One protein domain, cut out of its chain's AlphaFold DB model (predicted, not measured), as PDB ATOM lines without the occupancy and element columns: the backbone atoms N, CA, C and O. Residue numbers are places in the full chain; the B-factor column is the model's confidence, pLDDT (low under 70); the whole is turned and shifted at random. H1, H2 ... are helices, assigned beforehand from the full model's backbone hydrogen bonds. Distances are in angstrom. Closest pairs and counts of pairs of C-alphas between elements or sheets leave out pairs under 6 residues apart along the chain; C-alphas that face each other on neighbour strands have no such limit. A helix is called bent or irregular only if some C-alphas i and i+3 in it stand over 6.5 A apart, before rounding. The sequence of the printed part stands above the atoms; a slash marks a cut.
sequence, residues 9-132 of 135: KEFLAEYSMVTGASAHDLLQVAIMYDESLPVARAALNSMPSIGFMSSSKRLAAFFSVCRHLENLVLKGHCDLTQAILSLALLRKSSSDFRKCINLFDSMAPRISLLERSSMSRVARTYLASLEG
ATOM      1  N   LYS A   9     279.206 256.977 251.575       92.75
ATOM      2  CA  LYS A   9     278.507 257.349 250.333       92.75
ATOM      3  C   LYS A   9     276.998 257.470 250.546       92.75
ATOM      4  O   LYS A   9     276.400 258.421 250.064       92.75
ATOM      5  N   GLU A  10     276.415 256.520 251.273       92.56
ATOM      6  CA  GLU A  10     274.988 256.501 251.603       92.56
ATOM      7  C   GLU A  10     274.626 257.692 252.499       92.56
ATOM      8  O   GLU A  10     273.706 258.439 252.184       92.56
ATOM      9  N   PHE A  11     275.425 257.945 253.538       92.25
ATOM     10  CA  PHE A  11     275.250 259.089 254.430       92.25
ATOM     11  C   PHE A  11     275.305 260.436 253.690       92.25
ATOM     12  O   PHE A  11     274.434 261.281 253.883       92.25
ATOM     13  N   LEU A  12     276.297 260.636 252.814       92.56
ATOM     14  CA  LEU A  12     276.440 261.875 252.041       92.56
ATOM     15  C   LEU A  12     275.322 262.057 251.010       92.56
ATOM     16  O   LEU A  12     274.863 263.181 250.809       92.56
ATOM     17  N   ALA A  13     274.868 260.971 250.378       91.88
ATOM     18  CA  ALA A  13     273.747 261.017 249.447       91.88
ATOM     19  C   ALA A  13     272.454 261.437 250.160       91.88
ATOM     20  O   ALA A  13     271.766 262.344 249.695       91.88
ATOM     21  N   GLU A  14     272.154 260.840 251.317       89.94
ATOM     22  CA  GLU A  14     271.005 261.244 252.133       89.94
ATOM     23  C   GLU A  14     271.109 262.700 252.592       89.94
ATOM     24  O   GLU A  14     270.142 263.450 252.468       89.94
ATOM     25  N   TYR A  15     272.278 263.116 253.086       88.31
ATOM     26  CA  TYR A  15     272.493 264.493 253.524       88.31
ATOM     27  C   TYR A  15     272.243 265.488 252.385       88.31
ATOM     28  O   TYR A  15     271.509 266.454 252.577       88.31
ATOM     29  N   SER A  16     272.790 265.223 251.194       91.00
ATOM     30  CA  SER A  16     272.592 266.060 250.005       91.00
ATOM     31  C   SER A  16     271.117 266.172 249.613       91.00
ATOM     32  O   SER A  16     270.642 267.276 249.354       91.00
ATOM     33  N   MET A  17     270.373 265.058 249.629       90.44
ATOM     34  CA  MET A  17     268.943 265.052 249.295       90.44
ATOM     35  C   MET A  17     268.093 265.857 250.285       90.44
ATOM     36  O   MET A  17     267.103 266.459 249.881       90.44
ATOM     37  N   VAL A  18     268.458 265.859 251.570       87.50
ATOM     38  CA  VAL A  18     267.691 266.548 252.619       87.50
ATOM     39  C   VAL A  18     267.995 268.045 252.666       87.50
ATOM     40  O   VAL A  18     267.092 268.836 252.920       87.50
ATOM     41  N   THR A  19     269.250 268.440 252.449       87.69
ATOM     42  CA  THR A  19     269.696 269.823 252.690       87.69
ATOM     43  C   THR A  19     269.903 270.644 251.421       87.69
ATOM     44  O   THR A  19     269.982 271.866 251.507       87.69
ATOM     45  N   GLY A  20     270.019 270.009 250.249       87.81
ATOM     46  CA  GLY A  20     270.444 270.700 249.027       87.81
ATOM     47  C   GLY A  20     271.886 271.223 249.102       87.81
ATOM     48  O   GLY A  20     272.229 272.170 248.399       87.81
ATOM     49  N   ALA A  21     272.711 270.631 249.974       88.81
ATOM     50  CA  ALA A  21     274.078 271.054 250.261       88.81
ATOM     51  C   ALA A  21     274.964 271.194 249.014       88.81
ATOM     52  O   ALA A  21     274.911 270.375 248.089       88.81
ATOM     53  N   SER A  22     275.833 272.206 249.030       91.50
ATOM     54  CA  SER A  22     276.812 272.435 247.970       91.50
ATOM     55  C   SER A  22     277.921 271.374 247.977       91.50
ATOM     56  O   SER A  22     278.119 270.643 248.948       91.50
ATOM     57  N   ALA A  23     278.720 271.319 246.907       90.06
ATOM     58  CA  ALA A  23     279.889 270.437 246.856       90.06
ATOM     59  C   ALA A  23     280.907 270.730 247.978       90.06
ATOM     60  O   ALA A  23     281.556 269.808 248.472       90.06
ATOM     61  N   HIS A  24     281.033 271.996 248.394       90.31
ATOM     62  CA  HIS A  24     281.907 272.380 249.501       90.31
ATOM     63  C   HIS A  24     281.382 271.842 250.837       90.31
ATOM     64  O   HIS A  24     282.141 271.232 251.590       90.31
ATOM     65  N   ASP A  25     280.081 271.982 251.089       89.62
ATOM     66  CA  ASP A  25     279.438 271.470 252.304       89.62
ATOM     67  C   ASP A  25     279.559 269.946 252.386       89.62
ATOM     68  O   ASP A  25     279.910 269.395 253.426       89.62
ATOM     69  N   LEU A  26     279.354 269.251 251.263       91.38
ATOM     70  CA  LEU A  26     279.512 267.798 251.194       91.38
ATOM     71  C   LEU A  26     280.942 267.349 251.499       91.38
ATOM     72  O   LEU A  26     281.123 266.294 252.105       91.38
ATOM     73  N   LEU A  27     281.956 268.134 251.124       93.31
ATOM     74  CA  LEU A  27     283.346 267.843 251.466       93.31
ATOM     75  C   LEU A  27     283.599 268.002 252.971       93.31
ATOM     76  O   LEU A  27     284.223 267.129 253.573       93.31
ATOM     77  N   GLN A  28     283.059 269.049 253.597       92.44
ATOM     78  CA  GLN A  28     283.155 269.233 255.050       92.44
ATOM     79  C   GLN A  28     282.442 268.112 255.811       92.44
ATOM     80  O   GLN A  28     283.009 267.501 256.717       92.44
ATOM     81  N   VAL A  29     281.227 267.757 255.391       90.75
ATOM     82  CA  VAL A  29     280.463 266.651 255.985       90.75
ATOM     83  C   VAL A  29     281.174 265.314 255.775       90.75
ATOM     84  O   VAL A  29     281.150 264.460 256.657       90.75
ATOM     85  N   ALA A  30     281.853 265.127 254.643       93.94
ATOM     86  CA  ALA A  30     282.652 263.937 254.381       93.94
ATOM     87  C   ALA A  30     283.849 263.808 255.335       93.94
ATOM     88  O   ALA A  30     284.160 262.686 255.736       93.94
ATOM     89  N   ILE A  31     284.509 264.913 255.687       94.25
ATOM     90  CA  ILE A  31     285.598 264.930 256.679       94.25
ATOM     91  C   ILE A  31     285.028 264.625 258.067       94.25
ATOM     92  O   ILE A  31     285.470 263.688 258.727       94.25
ATOM     93  N   MET A  32     283.967 265.332 258.462       93.69
ATOM     94  CA  MET A  32     283.305 265.130 259.755       93.69
ATOM     95  C   MET A  32     282.774 263.710 259.938       93.69
ATOM     96  O   MET A  32     282.843 263.159 261.039       93.69
ATOM     97  N   TYR A  33     282.278 263.092 258.865       94.56
ATOM     98  CA  TYR A  33     281.882 261.690 258.869       94.56
ATOM     99  C   TYR A  33     283.056 260.780 259.257       94.56
ATOM    100  O   TYR A  33     282.899 259.935 260.138       94.56
ATOM    101  N   ASP A  34     284.224 260.947 258.624       95.31
ATOM    102  CA  ASP A  34     285.385 260.082 258.870       95.31
ATOM    103  C   ASP A  34     285.893 260.231 260.305       95.31
ATOM    104  O   ASP A  34     286.205 259.235 260.960       95.31
ATOM    105  N   GLU A  35     285.919 261.462 260.811       94.62
ATOM    106  CA  GLU A  35     286.355 261.766 262.172       94.62
ATOM    107  C   GLU A  35     285.364 261.279 263.239       94.62
ATOM    108  O   GLU A  35     285.764 260.798 264.300       94.62
ATOM    109  N   SER A  36     284.060 261.340 262.954       96.31
ATOM    110  CA  SER A  36     283.010 260.947 263.905       96.31
ATOM    111  C   SER A  36     282.728 259.447 263.902       96.31
ATOM    112  O   SER A  36     282.235 258.903 264.887       96.31
ATOM    113  N   LEU A  37     283.050 258.733 262.820       96.00
ATOM    114  CA  LEU A  37     282.832 257.293 262.716       96.00
ATOM    115  C   LEU A  37     283.494 256.465 263.844       96.00
ATOM    116  O   LEU A  37     282.807 255.610 264.415       96.00
ATOM    117  N   PRO A  38     284.783 256.652 264.202       95.75
ATOM    118  CA  PRO A  38     285.390 255.917 265.316       95.75
ATOM    119  C   PRO A  38     284.743 256.261 266.666       95.75
ATOM    120  O   PRO A  38     284.558 255.368 267.494       95.75
ATOM    121  N   VAL A  39     284.333 257.517 266.861       97.06
ATOM    122  CA  VAL A  39     283.643 257.991 268.073       97.06
ATOM    123  C   VAL A  39     282.269 257.330 268.200       97.06
ATOM    124  O   VAL A  39     281.940 256.776 269.250       97.06
ATOM    125  N   ALA A  40     281.500 257.291 267.110       96.81
ATOM    126  CA  ALA A  40     280.217 256.600 267.044       96.81
ATOM    127  C   ALA A  40     280.372 255.106 267.361       96.81
ATOM    128  O   ALA A  40     279.633 254.571 268.183       96.81
ATOM    129  N   ARG A  41     281.373 254.428 266.787       95.88
ATOM    130  CA  ARG A  41     281.637 253.008 267.080       95.88
ATOM    131  C   ARG A  41     281.964 252.769 268.554       95.88
ATOM    132  O   ARG A  41     281.419 251.841 269.147       95.88
ATOM    133  N   ALA A  42     282.813 253.604 269.153       95.56
ATOM    134  CA  ALA A  42     283.132 253.514 270.578       95.56
ATOM    135  C   ALA A  42     281.876 253.694 271.447       95.56
ATOM    136  O   ALA A  42     281.612 252.892 272.345       95.56
ATOM    137  N   ALA A  43     281.051 254.686 271.113       95.62
ATOM    138  CA  ALA A  43     279.804 254.955 271.808       95.62
ATOM    139  C   ALA A  43     278.787 253.808 271.666       95.62
ATOM    140  O   ALA A  43     278.189 253.412 272.668       95.62
ATOM    141  N   LEU A  44     278.646 253.209 270.477       95.12
ATOM    142  CA  LEU A  44     277.787 252.036 270.271       95.12
ATOM    143  C   LEU A  44     278.237 250.846 271.116       95.12
ATOM    144  O   LEU A  44     277.412 250.207 271.761       95.12
ATOM    145  N   ASN A  45     279.545 250.578 271.155       94.12
ATOM    146  CA  ASN A  45     280.107 249.482 271.946       94.12
ATOM    147  C   ASN A  45     279.896 249.676 273.456       94.12
ATOM    148  O   ASN A  45     279.896 248.705 274.207       94.12
ATOM    149  N   SER A  46     279.704 250.920 273.904       92.62
ATOM    150  CA  SER A  46     279.373 251.249 275.294       92.62
ATOM    151  C   SER A  46     277.873 251.177 275.612       92.62
ATOM    152  O   SER A  46     277.486 251.304 276.775       92.62
ATOM    153  N   MET A  47     277.014 251.017 274.596       94.75
ATOM    154  CA  MET A  47     275.567 251.063 274.771       94.75
ATOM    155  C   MET A  47     275.076 249.819 275.528       94.75
ATOM    156  O   MET A  47     275.316 248.691 275.088       94.75
ATOM    157  N   PRO A  48     274.338 249.983 276.639       93.50
ATOM    158  CA  PRO A  48     273.741 248.849 277.328       93.50
ATOM    159  C   PRO A  48     272.600 248.245 276.500       93.50
ATOM    160  O   PRO A  48     271.899 248.939 275.760       93.50
ATOM    161  N   SER A  49     272.361 246.943 276.672       91.62
ATOM    162  CA  SER A  49     271.227 246.271 276.033       91.62
ATOM    163  C   SER A  49     269.892 246.822 276.541       91.62
ATOM    164  O   SER A  49     269.661 246.933 277.749       91.62
ATOM    165  N   ILE A  50     268.976 247.109 275.615       89.00
ATOM    166  CA  ILE A  50     267.651 247.657 275.936       89.00
ATOM    167  C   ILE A  50     266.584 246.588 276.203       89.00
ATOM    168  O   ILE A  50     265.532 246.898 276.767       89.00
ATOM    169  N   GLY A  51     266.857 245.326 275.854       83.50
ATOM    170  CA  GLY A  51     265.897 244.223 275.941       83.50
ATOM    171  C   GLY A  51     264.589 244.472 275.171       83.50
ATOM    172  O   GLY A  51     264.466 245.398 274.366       83.50
ATOM    173  N   PHE A  52     263.577 243.640 275.426       77.38
ATOM    174  CA  PHE A  52     262.267 243.772 274.787       77.38
ATOM    175  C   PHE A  52     261.404 244.840 275.481       77.38
ATOM    176  O   PHE A  52     261.210 244.810 276.691       77.38
ATOM    177  N   MET A  53     260.888 245.788 274.689       75.06
ATOM    178  CA  MET A  53     259.828 246.757 275.036       75.06
ATOM    179  C   MET A  53     260.009 247.628 276.302       75.06
ATOM    180  O   MET A  53     259.063 248.289 276.715       75.06
ATOM    181  N   SER A  54     261.203 247.725 276.892       90.00
ATOM    182  CA  SER A  54     261.405 248.557 278.088       90.00
ATOM    183  C   SER A  54     261.746 250.013 277.744       90.00
ATOM    184  O   SER A  54     262.879 250.328 277.375       90.00
ATOM    185  N   SER A  55     260.783 250.923 277.916       91.12
ATOM    186  CA  SER A  55     261.002 252.371 277.743       91.12
ATOM    187  C   SER A  55     262.079 252.918 278.687       91.12
ATOM    188  O   SER A  55     262.933 253.691 278.261       91.12
ATOM    189  N   SER A  56     262.104 252.459 279.942       91.56
ATOM    190  CA  SER A  56     263.124 252.866 280.918       91.56
ATOM    191  C   SER A  56     264.536 252.470 280.468       91.56
ATOM    192  O   SER A  56     265.433 253.313 280.470       91.56
ATOM    193  N   LYS A  57     264.736 251.232 279.987       93.44
ATOM    194  CA  LYS A  57     266.049 250.794 279.482       93.44
ATOM    195  C   LYS A  57     266.475 251.547 278.226       93.44
ATOM    196  O   LYS A  57     267.648 251.875 278.100       93.44
ATOM    197  N   ARG A  58     265.544 251.852 277.318       95.44
ATOM    198  CA  ARG A  58     265.819 252.658 276.113       95.44
ATOM    199  C   ARG A  58     266.308 254.058 276.466       95.44
ATOM    200  O   ARG A  58     267.321 254.505 275.936       95.44
ATOM    201  N   LEU A  59     265.622 254.723 277.392       94.25
ATOM    202  CA  LEU A  59     266.012 256.057 277.836       94.25
ATOM    203  C   LEU A  59     267.350 256.027 278.593       94.25
ATOM    204  O   LEU A  59     268.230 256.846 278.335       94.25
ATOM    205  N   ALA A  60     267.551 255.033 279.465       93.94
ATOM    206  CA  ALA A  60     268.823 254.828 280.152       93.94
ATOM    207  C   ALA A  60     269.977 254.559 279.172       93.94
ATOM    208  O   ALA A  60     271.069 255.093 279.354       93.94
ATOM    209  N   ALA A  61     269.742 253.783 278.109       96.44
ATOM    210  CA  ALA A  61     270.734 253.517 277.073       96.44
ATOM    211  C   ALA A  61     271.101 254.780 276.283       96.44
ATOM    212  O   ALA A  61     272.287 255.027 276.074       96.44
ATOM    213  N   PHE A  62     270.118 255.612 275.921       96.94
ATOM    214  CA  PHE A  62     270.376 256.918 275.308       96.94
ATOM    215  C   PHE A  62     271.281 257.782 276.198       96.94
ATOM    216  O   PHE A  62     272.350 258.211 275.767       96.94
ATOM    217  N   PHE A  63     270.918 257.964 277.473       96.06
ATOM    218  CA  PHE A  63     271.730 258.760 278.396       96.06
ATOM    219  C   PHE A  63     273.108 258.147 278.666       96.06
ATOM    220  O   PHE A  63     274.075 258.888 278.849       96.06
ATOM    221  N   SER A  64     273.228 256.817 278.656       96.69
ATOM    222  CA  SER A  64     274.514 256.124 278.763       96.69
ATOM    223  C   SER A  64     275.432 256.474 277.591       96.69
ATOM    224  O   SER A  64     276.587 256.838 277.808       96.69
ATOM    225  N   VAL A  65     274.910 256.449 276.361       97.94
ATOM    226  CA  VAL A  65     275.647 256.851 275.154       97.94
ATOM    227  C   VAL A  65     276.048 258.328 275.220       97.94
ATOM    228  O   VAL A  65     277.220 258.646 275.028       97.94
ATOM    229  N   CYS A  66     275.131 259.234 275.576       97.88
ATOM    230  CA  CYS A  66     275.452 260.659 275.716       97.88
ATOM    231  C   CYS A  66     276.504 260.929 276.801       97.88
ATOM    232  O   CYS A  66     277.321 261.835 276.650       97.88
ATOM    233  N   ARG A  67     276.505 260.163 277.898       96.88
ATOM    234  CA  ARG A  67     277.520 260.264 278.956       96.88
ATOM    235  C   ARG A  67     278.868 259.708 278.504       96.88
ATOM    236  O   ARG A  67     279.899 260.277 278.841       96.88
ATOM    237  N   HIS A  68     278.869 258.619 277.738       97.81
ATOM    238  CA  HIS A  68     280.093 258.084 277.153       97.81
ATOM    239  C   HIS A  68     280.733 259.097 276.195       97.81
ATOM    240  O   HIS A  68     281.919 259.387 276.322       97.81
ATOM    241  N   LEU A  69     279.935 259.695 275.308       98.12
ATOM    242  CA  LEU A  69     280.382 260.759 274.411       98.12
ATOM    243  C   LEU A  69     280.896 261.981 275.181       98.12
ATOM    244  O   LEU A  69     281.969 262.478 274.863       98.12
ATOM    245  N   GLU A  70     280.202 262.420 276.238       97.81
ATOM    246  CA  GLU A  70     280.694 263.510 277.095       97.81
ATOM    247  C   GLU A  70     282.083 263.197 277.665       97.81
ATOM    248  O   GLU A  70     282.968 264.046 277.644       97.81
ATOM    249  N   ASN A  71     282.306 261.965 278.129       97.88
ATOM    250  CA  ASN A  71     283.607 261.556 278.652       97.88
ATOM    251  C   ASN A  71     284.702 261.554 277.578       97.88
ATOM    252  O   ASN A  71     285.851 261.850 277.901       97.88
ATOM    253  N   LEU A  72     284.379 261.221 276.325       97.69
ATOM    254  CA  LEU A  72     285.330 261.322 275.212       97.69
ATOM    255  C   LEU A  72     285.689 262.783 274.926       97.69
ATOM    256  O   LEU A  72     286.872 263.088 274.769       97.69
ATOM    257  N   VAL A  73     284.702 263.683 274.967       97.75
ATOM    258  CA  VAL A  73     284.924 265.127 274.806       97.75
ATOM    259  C   VAL A  73     285.786 265.688 275.936       97.75
ATOM    260  O   VAL A  73     286.770 266.376 275.683       97.75
ATOM    261  N   LEU A  74     285.472 265.362 277.193       97.31
ATOM    262  CA  LEU A  74     286.235 265.831 278.357       97.31
ATOM    263  C   LEU A  74     287.690 265.346 278.356       97.31
ATOM    264  O   LEU A  74     288.563 266.025 278.889       97.31
ATOM    265  N   LYS A  75     287.957 264.185 277.753       96.94
ATOM    266  CA  LYS A  75     289.309 263.632 277.592       96.94
ATOM    267  C   LYS A  75     290.037 264.148 276.346       96.94
ATOM    268  O   LYS A  75     291.176 263.753 276.122       96.94
ATOM    269  N   GLY A  76     289.396 264.992 275.536       96.19
ATOM    270  CA  GLY A  76     289.969 265.519 274.297       96.19
ATOM    271  C   GLY A  76     290.103 264.481 273.180       96.19
ATOM    272  O   GLY A  76     290.911 264.665 272.277       96.19
ATOM    273  N   HIS A  77     289.346 263.379 273.231       96.44
ATOM    274  CA  HIS A  77     289.337 262.377 272.157       96.44
ATOM    275  C   HIS A  77     288.475 262.795 270.962       96.44
ATOM    276  O   HIS A  77     288.672 262.282 269.864       96.44
ATOM    277  N   CYS A  78     287.515 263.688 271.187       96.50
ATOM    278  CA  CYS A  78     286.708 264.321 270.157       96.50
ATOM    279  C   CYS A  78     286.210 265.685 270.646       96.50
ATOM    280  O   CYS A  78     286.276 265.986 271.841       96.50
ATOM    281  N   ASP A  79     285.703 266.510 269.739       96.06
ATOM    282  CA  ASP A  79     284.975 267.721 270.098       96.06
ATOM    283  C   ASP A  79     283.459 267.473 270.227       96.06
ATOM    284  O   ASP A  79     282.934 266.374 270.003       96.06
ATOM    285  N   LEU A  80     282.731 268.514 270.640       95.31
ATOM    286  CA  LEU A  80     281.284 268.435 270.822       95.31
ATOM    287  C   LEU A  80     280.544 268.203 269.493       95.31
ATOM    288  O   LEU A  80     279.545 267.488 269.480       95.31
ATOM    289  N   THR A  81     281.031 268.758 268.386       93.62
ATOM    290  CA  THR A  81     280.424 268.603 267.058       93.62
ATOM    291  C   THR A  81     280.505 267.152 266.596       93.62
ATOM    292  O   THR A  81     279.491 266.566 266.213       93.62
ATOM    293  N   GLN A  82     281.678 266.532 266.730       95.75
ATOM    294  CA  GLN A  82     281.908 265.116 266.447       95.75
ATOM    295  C   GLN A  82     281.036 264.220 267.337       95.75
ATOM    296  O   GLN A  82     280.471 263.225 266.871       95.75
ATOM    297  N   ALA A  83     280.857 264.575 268.615       96.88
ATOM    298  CA  ALA A  83     279.962 263.851 269.517       96.88
ATOM    299  C   ALA A  83     278.489 263.920 269.072       96.88
ATOM    300  O   ALA A  83     277.794 262.902 269.088       96.88
ATOM    301  N   ILE A  84     278.006 265.086 268.635       95.69
ATOM    302  CA  ILE A  84     276.633 265.243 268.133       95.69
ATOM    303  C   ILE A  84     276.446 264.521 266.798       95.69
ATOM    304  O   ILE A  84     275.466 263.790 266.630       95.69
ATOM    305  N   LEU A  85     277.404 264.631 265.876       94.31
ATOM    306  CA  LEU A  85     277.348 263.906 264.609       94.31
ATOM    307  C   LEU A  85     277.380 262.387 264.827       94.31
ATOM    308  O   LEU A  85     276.673 261.645 264.143       94.31
ATOM    309  N   SER A  86     278.110 261.917 265.840       97.00
ATOM    310  CA  SER A  86     278.100 260.508 266.241       97.00
ATOM    311  C   SER A  86     276.695 260.019 266.602       97.00
ATOM    312  O   SER A  86     276.321 258.924 266.194       97.00
ATOM    313  N   LEU A  87     275.869 260.822 267.287       96.94
ATOM    314  CA  LEU A  87     274.470 260.459 267.567       96.94
ATOM    315  C   LEU A  87     273.655 260.281 266.275       96.94
ATOM    316  O   LEU A  87     272.851 259.349 266.180       96.94
ATOM    317  N   ALA A  88     273.882 261.125 265.263       93.31
ATOM    318  CA  ALA A  88     273.224 261.004 263.960       93.31
ATOM    319  C   ALA A  88     273.652 259.724 263.218       93.31
ATOM    320  O   ALA A  88     272.802 258.991 262.705       93.31
ATOM    321  N   LEU A  89     274.951 259.403 263.234       95.38
ATOM    322  CA  LEU A  89     275.479 258.156 262.669       95.38
ATOM    323  C   LEU A  89     274.884 256.928 263.362       95.38
ATOM    324  O   LEU A  89     274.452 255.987 262.692       95.38
ATOM    325  N   LEU A  90     274.801 256.949 264.693       96.31
ATOM    326  CA  LEU A  90     274.200 255.869 265.473       96.31
ATOM    327  C   LEU A  90     272.711 255.702 265.174       96.31
ATOM    328  O   LEU A  90     272.251 254.577 264.992       96.31
ATOM    329  N   ARG A  91     271.955 256.802 265.063       95.25
ATOM    330  CA  ARG A  91     270.524 256.768 264.714       95.25
ATOM    331  C   ARG A  91     270.286 256.054 263.385       95.25
ATOM    332  O   ARG A  91     269.315 255.305 263.250       95.25
ATOM    333  N   LYS A  92     271.169 256.274 262.409       92.25
ATOM    334  CA  LYS A  92     271.105 255.638 261.088       92.25
ATOM    335  C   LYS A  92     271.589 254.192 261.112       92.25
ATOM    336  O   LYS A  92     270.957 253.338 260.500       92.25
ATOM    337  N   SER A  93     272.630 253.898 261.876       91.88
ATOM    338  CA  SER A  93     273.324 252.607 261.818       91.88
ATOM    339  C   SER A  93     272.782 251.537 262.764       91.88
ATOM    340  O   SER A  93     272.905 250.352 262.479       91.88
ATOM    341  N   SER A  94     272.199 251.936 263.896       94.69
ATOM    342  CA  SER A  94     271.779 251.016 264.952       94.69
ATOM    343  C   SER A  94     270.270 251.035 265.131       94.69
ATOM    344  O   SER A  94     269.670 252.061 265.455       94.69
ATOM    345  N   SER A  95     269.641 249.879 264.935       93.94
ATOM    346  CA  SER A  95     268.201 249.705 265.108       93.94
ATOM    347  C   SER A  95     267.780 249.897 266.565       93.94
ATOM    348  O   SER A  95     266.726 250.476 266.839       93.94
ATOM    349  N   ASP A  96     268.617 249.456 267.503       94.69
ATOM    350  CA  ASP A  96     268.366 249.600 268.930       94.69
ATOM    351  C   ASP A  96     268.589 251.034 269.392       94.69
ATOM    352  O   ASP A  96     267.694 251.606 270.018       94.69
ATOM    353  N   PHE A  97     269.697 251.668 268.997       96.25
ATOM    354  CA  PHE A  97     269.910 253.075 269.322       96.25
ATOM    355  C   PHE A  97     268.830 253.975 268.711       96.25
ATOM    356  O   PHE A  97     268.365 254.910 269.361       96.25
ATOM    357  N   ARG A  98     268.348 253.659 267.500       95.94
ATOM    358  CA  ARG A  98     267.227 254.374 266.873       95.94
ATOM    359  C   ARG A  98     265.962 254.334 267.732       95.94
ATOM    360  O   ARG A  98     265.266 255.341 267.832       95.94
ATOM    361  N   LYS A  99     265.666 253.212 268.397       95.75
ATOM    362  CA  LYS A  99     264.540 253.122 269.349       95.75
ATOM    363  C   LYS A  99     264.775 254.003 270.579       95.75
ATOM    364  O   LYS A  99     263.819 254.584 271.085       95.75
ATOM    365  N   CYS A 100     266.015 254.090 271.060       96.69
ATOM    366  CA  CYS A 100     266.391 254.925 272.203       96.69
ATOM    367  C   CYS A 100     266.216 256.414 271.899       96.69
ATOM    368  O   CYS A 100     265.516 257.108 272.633       96.69
ATOM    369  N   ILE A 101     266.806 256.883 270.798       96.94
ATOM    370  CA  ILE A 101     266.764 258.297 270.419       96.94
ATOM    371  C   ILE A 101     265.355 258.729 270.006       96.94
ATOM    372  O   ILE A 101     264.900 259.766 270.457       96.94
ATOM    373  N   ASN A 102     264.588 257.898 269.287       95.81
ATOM    374  CA  ASN A 102     263.193 258.226 268.963       95.81
ATOM    375  C   ASN A 102     262.308 258.344 270.218       95.81
ATOM    376  O   ASN A 102     261.384 259.156 270.245       95.81
ATOM    377  N   LEU A 103     262.563 257.533 271.254       95.25
ATOM    378  CA  LEU A 103     261.858 257.679 272.528       95.25
ATOM    379  C   LEU A 103     262.220 259.014 273.189       95.25
ATOM    380  O   LEU A 103     261.317 259.723 273.628       95.25
ATOM    381  N   PHE A 104     263.506 259.372 273.219       95.69
ATOM    382  CA  PHE A 104     263.948 260.672 273.723       95.69
ATOM    383  C   PHE A 104     263.312 261.835 272.942       95.69
ATOM    384  O   PHE A 104     262.715 262.708 273.564       95.69
ATOM    385  N   ASP A 105     263.327 261.798 271.607       95.12
ATOM    386  CA  ASP A 105     262.705 262.808 270.736       95.12
ATOM    387  C   ASP A 105     261.215 262.995 271.056       95.12
ATOM    388  O   ASP A 105     260.721 264.115 271.132       95.12
ATOM    389  N   SER A 106     260.485 261.900 271.300       94.19
ATOM    390  CA  SER A 106     259.061 261.972 271.659       94.19
ATOM    391  C   SER A 106     258.807 262.610 273.031       94.19
ATOM    392  O   SER A 106     257.718 263.128 273.287       94.19
ATOM    393  N   MET A 107     259.802 262.564 273.920       92.00
ATOM    394  CA  MET A 107     259.747 263.162 275.252       92.00
ATOM    395  C   MET A 107     260.267 264.601 275.265       92.00
ATOM    396  O   MET A 107     259.828 265.361 276.123       92.00
ATOM    397  N   ALA A 108     261.144 264.975 274.324       89.94
ATOM    398  CA  ALA A 108     261.820 266.272 274.238       89.94
ATOM    399  C   ALA A 108     260.915 267.488 274.524       89.94
ATOM    400  O   ALA A 108     261.271 268.269 275.409       89.94
ATOM    401  N   PRO A 109     259.706 267.612 273.932       88.06
ATOM    402  CA  PRO A 109     258.826 268.763 274.174       88.06
ATOM    403  C   PRO A 109     258.331 268.907 275.621       88.06
ATOM    404  O   PRO A 109     257.765 269.932 275.986       88.06
ATOM    405  N   ARG A 110     258.476 267.861 276.442       90.06
ATOM    406  CA  ARG A 110     257.989 267.799 277.829       90.06
ATOM    407  C   ARG A 110     259.113 267.888 278.856       90.06
ATOM    408  O   ARG A 110     258.826 267.861 280.048       90.06
ATOM    409  N   ILE A 111     260.369 267.965 278.416       89.75
ATOM    410  CA  ILE A 111     261.528 267.976 279.311       89.75
ATOM    411  C   ILE A 111     261.639 269.355 279.965       89.75
ATOM    412  O   ILE A 111     261.964 270.353 279.309       89.75
ATOM    413  N   SER A 112     261.408 269.394 281.276       87.75
ATOM    414  CA  SER A 112     261.484 270.608 282.087       87.75
ATOM    415  C   SER A 112     262.912 271.151 282.197       87.75
ATOM    416  O   SER A 112     263.893 270.420 282.054       87.75
ATOM    417  N   LEU A 113     263.054 272.440 282.526       84.81
ATOM    418  CA  LEU A 113     264.364 273.064 282.773       84.81
ATOM    419  C   LEU A 113     265.168 272.335 283.863       84.81
ATOM    420  O   LEU A 113     266.383 272.175 283.736       84.81
ATOM    421  N   LEU A 114     264.489 271.857 284.909       87.50
ATOM    422  CA  LEU A 114     265.120 271.095 285.985       87.50
ATOM    423  C   LEU A 114     265.688 269.770 285.461       87.50
ATOM    424  O   LEU A 114     266.850 269.462 285.716       87.50
ATOM    425  N   GLU A 115     264.919 269.020 284.671       88.00
ATOM    426  CA  GLU A 115     265.403 267.779 284.058       88.00
ATOM    427  C   GLU A 115     266.574 268.045 283.109       88.00
ATOM    428  O   GLU A 115     267.577 267.333 283.177       88.00
ATOM    429  N   ARG A 116     266.515 269.113 282.299       87.81
ATOM    430  CA  ARG A 116     267.628 269.520 281.422       87.81
ATOM    431  C   ARG A 116     268.915 269.747 282.207       87.81
ATOM    432  O   ARG A 116     269.972 269.316 281.756       87.81
ATOM    433  N   SER A 117     268.844 270.376 283.383       87.06
ATOM    434  CA  SER A 117     270.026 270.650 284.220       87.06
ATOM    435  C   SER A 117     270.775 269.388 284.667       87.06
ATOM    436  O   SER A 117     271.981 269.439 284.896       87.06
ATOM    437  N   SER A 118     270.085 268.245 284.723       88.69
ATOM    438  CA  SER A 118     270.667 266.953 285.105       88.69
ATOM    439  C   SER A 118     271.302 266.180 283.938       88.69
ATOM    440  O   SER A 118     271.932 265.140 284.142       88.69
ATOM    441  N   MET A 119     271.145 266.668 282.702       93.06
ATOM    442  CA  MET A 119     271.627 266.001 281.493       93.06
ATOM    443  C   MET A 119     273.085 266.345 281.178       93.06
ATOM    444  O   MET A 119     273.567 267.445 281.458       93.06
ATOM    445  N   SER A 120     273.785 265.420 280.507       94.31
ATOM    446  CA  SER A 120     275.110 265.724 279.950       94.31
ATOM    447  C   SER A 120     275.021 266.867 278.937       94.31
ATOM    448  O   SER A 120     273.960 267.125 278.358       94.31
ATOM    449  N   ARG A 121     276.132 267.572 278.705       94.75
ATOM    450  CA  ARG A 121     276.160 268.656 277.719       94.75
ATOM    451  C   ARG A 121     275.845 268.114 276.324       94.75
ATOM    452  O   ARG A 121     275.029 268.722 275.651       94.75
ATOM    453  N   VAL A 122     276.344 266.931 275.954       96.69
ATOM    454  CA  VAL A 122     275.954 266.247 274.702       96.69
ATOM    455  C   VAL A 122     274.429 266.085 274.565       96.69
ATOM    456  O   VAL A 122     273.870 266.438 273.530       96.69
ATOM    457  N   ALA A 123     273.734 265.594 275.598       95.94
ATOM    458  CA  ALA A 123     272.278 265.414 275.543       95.94
ATOM    459  C   ALA A 123     271.525 266.755 275.469       95.94
ATOM    460  O   ALA A 123     270.551 266.871 274.728       95.94
ATOM    461  N   ARG A 124     271.997 267.782 276.190       94.81
ATOM    462  CA  ARG A 124     271.427 269.137 276.124       94.81
ATOM    463  C   ARG A 124     271.616 269.781 274.755       94.81
ATOM    464  O   ARG A 124     270.678 270.369 274.238       94.81
ATOM    465  N   THR A 125     272.803 269.661 274.167       94.50
ATOM    466  CA  THR A 125     273.096 270.197 272.833       94.50
ATOM    467  C   THR A 125     272.261 269.493 271.767       94.50
ATOM    468  O   THR A 125     271.723 270.152 270.883       94.50
ATOM    469  N   TYR A 126     272.078 268.175 271.881       94.81
ATOM    470  CA  TYR A 126     271.165 267.449 271.004       94.81
ATOM    471  C   TYR A 126     269.717 267.938 271.152       94.81
ATOM    472  O   TYR A 126     269.070 268.230 270.150       94.81
ATOM    473  N   LEU A 127     269.229 268.094 272.387       93.25
ATOM    474  CA  LEU A 127     267.888 268.618 272.652       93.25
ATOM    475  C   LEU A 127     267.691 270.012 272.041       93.25
ATOM    476  O   LEU A 127     266.719 270.217 271.325       93.25
ATOM    477  N   ALA A 128     268.644 270.928 272.234       90.12
ATOM    478  CA  ALA A 128     268.595 272.266 271.643       90.12
ATOM    479  C   ALA A 128     268.539 272.229 270.103       90.12
ATOM    480  O   ALA A 128     267.809 273.003 269.489       90.12
ATOM    481  N   SER A 129     269.242 271.281 269.464       87.38
ATOM    482  CA  SER A 129     269.173 271.113 268.003       87.38
ATOM    483  C   SER A 129     267.807 270.633 267.497       87.38
ATOM    484  O   SER A 129     267.459 270.908 266.352       87.38
ATOM    485  N   LEU A 130     267.023 269.938 268.331       86.06
ATOM    486  CA  LEU A 130     265.652 269.537 267.993       86.06
ATOM    487  C   LEU A 130     264.667 270.704 268.105       86.06
ATOM    488  O   LEU A 130     263.668 270.729 267.393       86.06
ATOM    489  N   GLU A 131     264.939 271.643 269.008       82.06
ATOM    490  CA  GLU A 131     264.069 272.789 269.293       82.06
ATOM    491  C   GLU A 131     264.246 273.931 268.282       82.06
ATOM    492  O   GLU A 131     263.412 274.828 268.224       82.06
ATOM    493  N   GLY A 132     265.281 273.866 267.436       65.69
ATOM    494  CA  GLY A 132     265.578 274.906 266.451       65.69
ATOM    495  C   GLY A 132     266.355 276.095 267.023       65.69
ATOM    496  O   GLY A 132     266.580 277.057 266.300       65.69
TER     497      GLY A 132
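AT A GLANCE: This is residues 9 to 132 of the 135 residues of an uncharacterized protein of Stenotrophomonas sp. WZN-1 (UniProt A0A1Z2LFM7). Helices H3 and H7 and arm H2b pack round H4 in the middle of the domain, with H5 crossing H3. The other arm of the bent helix H2, H2a, leads away to H1, and these two make one end of the long axis; short H6 lies at the edge of the body. The printed part has 124 residues with seven named helices, H1 to H7 in chain order, and no named strand: all helix, mostly crossed. It is compact, with a radius of gyration of the C-alphas of 14.6 A and spans of 41 by 30 by 30 A.

HOW THE PARTS SIT: H2, residues 23 to 45, was assigned as one helix by its hydrogen bonds but is bent: C-alphas 35 and 38 are 6.7 A apart, and arms H2a, residues 23 to 35, and H2b, residues 38 to 45, stand at a steep tilt of 50 degrees. H2b touches H4, residues 80 to 93, the closest C-alphas being those of Ala 40 and Ser 86, 4.5 A. H3, residues 55 to 74, and H4 form a helical hairpin, touching with residues 69 to 73 and 80 to 83 alone; C-alphas of Leu 69 and Ala 83 are closest, 5.8 A. H5, residues 95 to 110, touches H3 with residues 97 to 104 alone, and H3 touches H5 with residues 55 to 62 alone, their lines about perpendicular at 86 degrees; the C-alphas of Arg 58 and Cys 100 are closest, 4.6 A. H7, residues 121 to 131, touches residues 63 to 70 alone of H3, closest at the C-alphas of Cys 66 and Val 122, 5.7 A. H6, residues 113 to 117, is close to but not clearly touching H7. H1, residues 9 to 19, touches residues 26 to 30 alone of H2a; C-alphas of Leu 12 and Leu 26 are closest, 6.7 A. Every O i to N i+4 pair is within hydrogen-bond range in H1, H2a, H2b, H3, H4, H6 and H7, and 10 of 12 are in H5.

IN THESE COORDINATES: H1 begins at C-alpha 9 (278.507, 257.349, 250.333), and H7 ends at C-alpha 131 (264.069, 272.789, 269.293). First to last C-alpha, H3 measures 28.6 A, H5 24.4 A and H4 19.9 A. H5 is irregular: C-alphas 106 and 109 are 7.2 A apart.

THE WHOLE: The C-alphas farthest apart, of His 24 and Phe 52, are 42.9 A apart. The printed part has no cut and no long link. Its mean pLDDT is 92.9; Gly 132 is under 70.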